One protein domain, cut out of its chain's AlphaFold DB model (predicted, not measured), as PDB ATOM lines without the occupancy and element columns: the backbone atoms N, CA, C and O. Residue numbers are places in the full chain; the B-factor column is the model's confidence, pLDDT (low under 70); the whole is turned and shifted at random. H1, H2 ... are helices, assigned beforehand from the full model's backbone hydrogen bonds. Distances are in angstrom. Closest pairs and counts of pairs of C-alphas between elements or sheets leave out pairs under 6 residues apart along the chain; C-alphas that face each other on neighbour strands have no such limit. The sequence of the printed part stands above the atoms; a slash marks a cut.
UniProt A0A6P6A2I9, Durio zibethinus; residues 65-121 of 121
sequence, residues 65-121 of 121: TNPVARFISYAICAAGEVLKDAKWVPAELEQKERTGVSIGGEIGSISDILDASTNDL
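Overview. This is residues 65 to 121 of the 121 residues of a protein of Durio zibethinus (UniProt A0A6P6A2I9). The printed part is an open, drawn-out loop: one long helix, H1, runs along much of the length, the short H2 lies off to the side of H1, level with its far end, and a long stretch without a named element, residues 98 to 109, runs back past H1 to H3 at the opposite end of the rod. No helix packs on another, and the free end of H3 with the last residues sticks out. The printed part has 57 residues with three named helices, in the order H1, H2, H3, and no named strand; the class is all helix. It is only just extended, close to loose, with a radius of gyration of the C-alphas of 15.6 A, and it spans 47 by 22 by 21 A.

Arrangement. Go along from Thr 65 to H1, residues 70 to 85, which touches no helix. A short link, not tight, of 7 residues leads to H2, residues 93 to 97, and H1 and H2 are apart. A long link of 12 residues then leads to H3, residues 110 to 118. H3 is apart from H1 and from H2, with no C-alpha of the one within 8 A of the other. Look along the backbones of H1, H2 and H3: in each, every O i to N i+4 pair is within hydrogen-bond range.

Along the chain. Find C-alpha 70 at (-35.214, -39.490, 14.704); from there H1 runs 23.0 A to C-alpha 85 at (-32.933, -59.950, 4.431). H2 begins at Leu 93 and ends at Glu 97, 5 residues. H3 runs 12.9 A from Ile 110 to C-alpha 118 at (-40.688, -26.378, 25.794).

Size, cuts and confidence. The two C-alphas farthest apart, those of Lys 87 and Leu 121, are 47.8 A apart. Residues 81 to 87, 91 to 97 and 114 to 121 stand free. The printed part has no cut and ends at residue 121, the chain's last residue. The mean pLDDT of the printed part is 73.8, and you will find values under 70 at residues 65 to 69 and 106 to 121.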
ATOM      1  N   THR A  65     -41.223 -37.569   9.766       52.22
ATOM      2  CA  THR A  65     -42.109 -36.815  10.655       52.22
ATOM      3  C   THR A  65     -42.737 -37.739  11.701       52.22
ATOM      4  O   THR A  65     -43.957 -37.768  11.843       52.22
ATOM      5  N   ASN A  66     -41.929 -38.565  12.370       56.91
ATOM      6  CA  ASN A  66     -42.433 -39.446  13.423       56.91
ATOM      7  C   ASN A  66     -42.364 -38.756  14.794       56.91
ATOM      8  O   ASN A  66     -41.425 -38.002  15.031       56.91
ATOM      9  N   PRO A  67     -43.303 -39.061  15.710       57.31
ATOM     10  CA  PRO A  67     -43.323 -38.522  17.076       57.31
ATOM     11  C   PRO A  67     -42.244 -39.119  17.998       57.31
ATOM     12  O   PRO A  67     -42.169 -38.770  19.168       57.31
ATOM     13  N   VAL A  68     -41.428 -40.047  17.493       64.81
ATOM     14  CA  VAL A  68     -40.284 -40.639  18.198       64.81
ATOM     15  C   VAL A  68     -38.987 -40.025  17.697       64.81
ATOM     16  O   VAL A  68     -38.880 -39.692  16.513       64.81
ATOM     17  N   ALA A  69     -37.987 -39.978  18.583       68.38
ATOM     18  CA  ALA A  69     -36.611 -39.596  18.290       68.38
ATOM     19  C   ALA A  69     -36.177 -40.056  16.893       68.38
ATOM     20  O   ALA A  69     -36.340 -41.232  16.530       68.38
ATOM     21  N   ARG A  70     -35.578 -39.162  16.097       71.00
ATOM     22  CA  ARG A  70     -35.214 -39.490  14.704       71.00
ATOM     23  C   ARG A  70     -34.315 -40.726  14.623       71.00
ATOM     24  O   ARG A  70     -34.517 -41.561  13.744       71.00
ATOM     25  N   PHE A  71     -33.382 -40.880  15.568       72.50
ATOM     26  CA  PHE A  71     -32.479 -42.031  15.610       72.50
ATOM     27  C   PHE A  71     -33.213 -43.365  15.833       72.50
ATOM     28  O   PHE A  71     -32.864 -44.365  15.209       72.50
ATOM     29  N   ILE A  72     -34.281 -43.371  16.640       75.75
ATOM     30  CA  ILE A  72     -35.111 -44.559  16.884       75.75
ATOM     31  C   ILE A  72     -35.871 -44.941  15.614       75.75
ATOM     32  O   ILE A  72     -35.924 -46.116  15.257       75.75
ATOM     33  N   SER A  73     -36.406 -43.955  14.887       73.69
ATOM     34  CA  SER A  73     -37.059 -44.209  13.595       73.69
ATOM     35  C   SER A  73     -36.097 -44.854  12.589       73.69
ATOM     36  O   SER A  73     -36.480 -45.808  11.912       73.69
ATOM     37  N   TYR A  74     -34.841 -44.393  12.524       74.56
ATOM     38  CA  TYR A  74     -33.817 -45.031  11.688       74.56
ATOM     39  C   TYR A  74     -33.554 -46.474  12.118       74.56
ATOM     40  O   TYR A  74     -33.524 -47.366  11.271       74.56
ATOM     41  N   ALA A  75     -33.422 -46.714  13.423       79.00
ATOM     42  CA  ALA A  75     -33.132 -48.039  13.952       79.00
ATOM     43  C   ALA A  75     -34.261 -49.048  13.680       79.00
ATOM     44  O   ALA A  75     -33.987 -50.165  13.249       79.00
ATOM     45  N   ILE A  76     -35.528 -48.653  13.853       79.62
ATOM     46  CA  ILE A  76     -36.690 -49.513  13.568       79.62
ATOM     47  C   ILE A  76     -36.747 -49.878  12.080       79.62
ATOM     48  O   ILE A  76     -36.963 -51.040  11.730       79.62
ATOM     49  N   CYS A  77     -36.540 -48.904  11.190       76.12
ATOM     50  CA  CYS A  77     -36.546 -49.159   9.751       76.12
ATOM     51  C   CYS A  77     -35.396 -50.082   9.330       76.12
ATOM     52  O   CYS A  77     -35.638 -51.050   8.611       76.12
ATOM     53  N   ALA A  78     -34.177 -49.826   9.817       79.75
ATOM     54  CA  ALA A  78     -33.015 -50.665   9.540       79.75
ATOM     55  C   ALA A  78     -33.215 -52.098  10.058       79.75
ATOM     56  O   ALA A  78     -32.976 -53.055   9.327       79.75
ATOM     57  N   ALA A  79     -33.742 -52.260  11.277       82.62
ATOM     58  CA  ALA A  79     -34.086 -53.572  11.821       82.62
ATOM     59  C   ALA A  79     -35.110 -54.304  10.937       82.62
ATOM     60  O   ALA A  79     -34.972 -55.498  10.683       82.62
ATOM     61  N   GLY A  80     -36.102 -53.588  10.401       80.56
ATOM     62  CA  GLY A  80     -37.075 -54.149   9.464       80.56
ATOM     63  C   GLY A  80     -36.464 -54.630   8.141       80.56
ATOM     64  O   GLY A  80     -36.939 -55.621   7.586       80.56
ATOM     65  N   GLU A  81     -35.434 -53.958   7.625       79.31
ATOM     66  CA  GLU A  81     -34.686 -54.416   6.445       79.31
ATOM     67  C   GLU A  81     -33.849 -55.659   6.764       79.31
ATOM     68  O   GLU A  81     -33.941 -56.649   6.040       79.31
ATOM     69  N   VAL A  82     -33.122 -55.651   7.887       83.50
ATOM     70  CA  VAL A  82     -32.284 -56.777   8.332       83.50
ATOM     71  C   VAL A  82     -33.113 -58.038   8.567       83.50
ATOM     72  O   VAL A  82     -32.728 -59.114   8.123       83.50
ATOM     73  N   LEU A  83     -34.275 -57.927   9.215       84.94
ATOM     74  CA  LEU A  83     -35.153 -59.076   9.461       84.94
ATOM     75  C   LEU A  83     -35.681 -59.691   8.157       84.94
ATOM     76  O   LEU A  83     -35.765 -60.914   8.036       84.94
ATOM     77  N   LYS A  84     -36.008 -58.855   7.163       84.06
ATOM     78  CA  LYS A  84     -36.442 -59.325   5.838       84.06
ATOM     79  C   LYS A  84     -35.308 -60.003   5.081       84.06
ATOM     80  O   LYS A  84     -35.532 -61.065   4.508       84.06
ATOM     81  N   ASP A  85     -34.121 -59.404   5.089       82.69
ATOM     82  CA  ASP A  85     -32.933 -59.950   4.431       82.69
ATOM     83  C   ASP A  85     -32.508 -61.290   5.057       82.69
ATOM     84  O   ASP A  85     -32.311 -62.283   4.357       82.69
ATOM     85  N   ALA A  86     -32.536 -61.374   6.390       85.56
ATOM     86  CA  ALA A  86     -32.307 -62.603   7.145       85.56
ATOM     87  C   ALA A  86     -33.426 -63.651   6.984       85.56
ATOM     88  O   ALA A  86     -33.304 -64.759   7.508       85.56
ATOM     89  N   LYS A  87     -34.527 -63.315   6.291       87.06
ATOM     90  CA  LYS A  87     -35.747 -64.135   6.175       87.06
ATOM     91  C   LYS A  87     -36.264 -64.603   7.541       87.06
ATOM     92  O   LYS A  87     -36.812 -65.697   7.669       87.06
ATOM     93  N   TRP A  88     -36.084 -63.770   8.563       87.12
ATOM     94  CA  TRP A  88     -36.410 -64.088   9.944       87.12
ATOM     95  C   TRP A  88     -37.699 -63.381  10.356       87.12
ATOM     96  O   TRP A  88     -37.733 -62.168  10.560       87.12
ATOM     97  N   VAL A  89     -38.777 -64.157  10.473       86.69
ATOM     98  CA  VAL A  89     -40.089 -63.686  10.933       86.69
ATOM     99  C   VAL A  89     -40.540 -64.602  12.074       86.69
ATOM    100  O   VAL A  89     -41.225 -65.593  11.822       86.69
ATOM    101  N   PRO A  90     -40.107 -64.336  13.322       83.19
ATOM    102  CA  PRO A  90     -40.418 -65.200  14.455       83.19
ATOM    103  C   PRO A  90     -41.920 -65.135  14.769       83.19
ATOM    104  O   PRO A  90     -42.445 -64.080  15.137       83.19
ATOM    105  N   ALA A  91     -42.614 -66.261  14.608       85.56
ATOM    106  CA  ALA A  91     -44.054 -66.372  14.851       85.56
ATOM    107  C   ALA A  91     -44.342 -66.907  16.261       85.56
ATOM    108  O   ALA A  91     -45.163 -66.332  16.981       85.56
ATOM    109  N   GLU A  92     -43.598 -67.940  16.665       89.62
ATOM    110  CA  GLU A  92     -43.757 -68.645  17.940       89.62
ATOM    111  C   GLU A  92     -43.094 -67.913  19.114       89.62
ATOM    112  O   GLU A  92     -42.147 -67.140  18.935       89.62
ATOM    113  N   LEU A  93     -43.572 -68.177  20.335       85.19
ATOM    114  CA  LEU A  93     -43.083 -67.514  21.548       85.19
ATOM    115  C   LEU A  93     -41.593 -67.803  21.802       85.19
ATOM    116  O   LEU A  93     -40.821 -66.854  21.932       85.19
ATOM    117  N   GLU A  94     -41.157 -69.067  21.729       85.81
ATOM    118  CA  GLU A  94     -39.733 -69.428  21.846       85.81
ATOM    119  C   GLU A  94     -38.848 -68.702  20.820       85.81
ATOM    120  O   GLU A  94     -37.707 -68.337  21.106       85.81
ATOM    121  N   GLN A  95     -39.346 -68.493  19.596       83.38
ATOM    122  CA  GLN A  95     -38.576 -67.815  18.551       83.38
ATOM    123  C   GLN A  95     -38.394 -66.329  18.873       83.38
ATOM    124  O   GLN A  95     -37.335 -65.767  18.591       83.38
ATOM    125  N   LYS A  96     -39.403 -65.699  19.485       83.69
ATOM    126  CA  LYS A  96     -39.334 -64.304  19.939       83.69
ATOM    127  C   LYS A  96     -38.383 -64.154  21.120       83.69
ATOM    128  O   LYS A  96     -37.551 -63.259  21.093       83.69
ATOM    129  N   GLU A  97     -38.438 -65.059  22.093       86.62
ATOM    130  CA  GLU A  97     -37.546 -65.044  23.264       86.62
ATOM    131  C   GLU A  97     -36.074 -65.248  22.887       86.62
ATOM    132  O   GLU A  97     -35.178 -64.671  23.500       86.62
ATOM    133  N   ARG A  98     -35.812 -66.018  21.827       84.50
ATOM    134  CA  ARG A  98     -34.464 -66.199  21.270       84.50
ATOM    135  C   ARG A  98     -34.006 -65.063  20.353       84.50
ATOM    136  O   ARG A  98     -32.841 -65.054  19.958       84.50
ATOM    137  N   THR A  99     -34.887 -64.125  20.001       84.69
ATOM    138  CA  THR A  99     -34.565 -62.987  19.131       84.69
ATOM    139  C   THR A  99     -34.340 -61.735  19.977       84.69
ATOM    140  O   THR A  99     -35.281 -61.048  20.361       84.69
ATOM    141  N   GLY A 100     -33.075 -61.419  20.251       82.50
ATOM    142  CA  GLY A 100     -32.681 -60.173  20.915       82.50
ATOM    143  C   GLY A 100     -32.437 -59.023  19.932       82.50
ATOM    144  O   GLY A 100     -32.107 -59.248  18.768       82.50
ATOM    145  N   VAL A 101     -32.552 -57.781  20.412       81.81
ATOM    146  CA  VAL A 101     -32.201 -56.563  19.662       81.81
ATOM    147  C   VAL A 101     -31.229 -55.728  20.490       81.81
ATOM    148  O   VAL A 101     -31.475 -55.471  21.665       81.81
ATOM    149  N   SER A 102     -30.135 -55.283  19.872       82.62
ATOM    150  CA  SER A 102     -29.193 -54.326  20.456       82.62
ATOM    151  C   SER A 102     -29.001 -53.167  19.481       82.62
ATOM    152  O   SER A 102     -28.583 -53.377  18.344       82.62
ATOM    153  N   ILE A 103     -29.365 -51.957  19.907       80.56
ATOM    154  CA  ILE A 103     -29.246 -50.720  19.126       80.56
ATOM    155  C   ILE A 103     -28.437 -49.736  19.966       80.56
ATOM    156  O   ILE A 103     -28.860 -49.365  21.059       80.56
ATOM    157  N   GLY A 104     -27.278 -49.320  19.457       75.62
ATOM    158  CA  GLY A 104     -26.438 -48.299  20.077       75.62
ATOM    159  C   GLY A 104     -26.642 -46.933  19.425       75.62
ATOM    160  O   GLY A 104     -26.730 -46.838  18.202       75.62
ATOM    161  N   GLY A 105     -26.691 -45.879  20.237       73.19
ATOM    162  CA  GLY A 105     -26.667 -44.490  19.787       73.19
ATOM    163  C   GLY A 105     -25.732 -43.687  20.684       73.19
ATOM    164  O   GLY A 105     -25.945 -43.639  21.890       73.19
ATOM    165  N   GLU A 106     -24.683 -43.105  20.104       63.75
ATOM    166  CA  GLU A 106     -23.650 -42.373  20.853       63.75
ATOM    167  C   GLU A 106     -24.108 -40.961  21.235       63.75
ATOM    168  O   GLU A 106     -23.913 -40.509  22.358       63.75
ATOM    169  N   ILE A 107     -24.779 -40.280  20.309       67.38
ATOM    170  CA  ILE A 107     -25.331 -38.945  20.522       67.38
ATOM    171  C   ILE A 107     -26.848 -39.106  20.562       67.38
ATOM    172  O   ILE A 107     -27.476 -39.429  19.552       67.38
ATOM    173  N   GLY A 108     -27.438 -38.930  21.747       63.38
ATOM    174  CA  GLY A 108     -28.892 -38.868  21.903       63.38
ATOM    175  C   GLY A 108     -29.502 -37.730  21.073       63.38
ATOM    176  O   GLY A 108     -28.804 -36.869  20.538       63.38
ATOM    177  N   SER A 109     -30.827 -37.691  20.951       65.44
ATOM    178  CA  SER A 109     -31.484 -36.607  20.217       65.44
ATOM    179  C   SER A 109     -31.519 -35.338  21.078       65.44
ATOM    180  O   SER A 109     -32.397 -35.174  21.919       65.44
ATOM    181  N   ILE A 110     -30.574 -34.415  20.860       67.06
ATOM    182  CA  ILE A 110     -30.589 -33.071  21.479       67.06
ATOM    183  C   ILE A 110     -31.906 -32.343  21.163       67.06
ATOM    184  O   ILE A 110     -32.411 -31.594  21.991       67.06
ATOM    185  N   SER A 111     -32.499 -32.607  19.991       63.56
ATOM    186  CA  SER A 111     -33.833 -32.103  19.645       63.56
ATOM    187  C   SER A 111     -34.908 -32.579  20.624       63.56
ATOM    188  O   SER A 111     -35.737 -31.774  21.014       63.56
ATOM    189  N   ASP A 112     -34.859 -33.831  21.083       64.00
ATOM    190  CA  ASP A 112     -35.869 -34.356  22.011       64.00
ATOM    191  C   ASP A 112     -35.712 -33.744  23.413       64.00
ATOM    192  O   ASP A 112     -36.702 -33.531  24.108       64.00
ATOM    193  N   ILE A 113     -34.474 -33.426  23.823       65.38
ATOM    194  CA  ILE A 113     -34.198 -32.705  25.077       65.38
ATOM    195  C   ILE A 113     -34.798 -31.295  25.018       65.38
ATOM    196  O   ILE A 113     -35.407 -30.839  25.985       65.38
ATOM    197  N   LEU A 114     -34.647 -30.614  23.880       63.38
ATOM    198  CA  LEU A 114     -35.221 -29.288  23.658       63.38
ATOM    199  C   LEU A 114     -36.752 -29.340  23.613       63.38
ATOM    200  O   LEU A 114     -37.390 -28.572  24.327       63.38
ATOM    201  N   ASP A 115     -37.339 -30.277  22.865       64.38
ATOM    202  CA  ASP A 115     -38.795 -30.420  22.754       64.38
ATOM    203  C   ASP A 115     -39.442 -30.705  24.120       64.38
ATOM    204  O   ASP A 115     -40.468 -30.111  24.459       64.38
ATOM    205  N   ALA A 116     -38.806 -31.550  24.944       62.78
ATOM    206  CA  ALA A 116     -39.245 -31.818  26.312       62.78
ATOM    207  C   ALA A 116     -39.195 -30.569  27.210       62.78
ATOM    208  O   ALA A 116     -40.047 -30.416  28.079       62.78
ATOM    209  N   SER A 117     -38.237 -29.661  26.989       59.44
ATOM    210  CA  SER A 117     -38.093 -28.431  27.785       59.44
ATOM    211  C   SER A 117     -39.118 -27.340  27.450       59.44
ATOM    212  O   SER A 117     -39.401 -26.484  28.282       59.44
ATOM    213  N   THR A 118     -39.692 -27.364  26.247       60.03
ATOM    214  CA  THR A 118     -40.688 -26.378  25.794       60.03
ATOM    215  C   THR A 118     -42.134 -26.737  26.131       60.03
ATOM    216  O   THR A 118     -43.006 -25.896  25.948       60.03
ATOM    217  N   ASN A 119     -42.402 -27.953  26.617       53.88
ATOM    218  CA  ASN A 119     -43.765 -28.442  26.867       53.88
ATOM    219  C   ASN A 119     -44.297 -28.150  28.289       53.88
ATOM    220  O   ASN A 119     -45.387 -28.606  28.625       53.88
ATOM    221  N   ASP A 120     -43.548 -27.392  29.099       46.22
ATOM    222  CA  ASP A 120     -43.902 -26.994  30.475       46.22
ATOM    223  C   ASP A 120     -44.369 -25.518  30.597       46.22
ATOM    224  O   ASP A 120     -44.296 -24.930  31.679       46.22
ATOM    225  N   LEU A 121     -44.871 -24.902  29.512       40.22
ATOM    226  CA  LEU A 121     -45.524 -23.578  29.530       40.22
ATOM    227  C   LEU A 121     -46.857 -23.564  28.774       40.22
ATOM    228  O   LEU A 121     -46.883 -24.013  27.608       40.22
TER     229      LEU A 121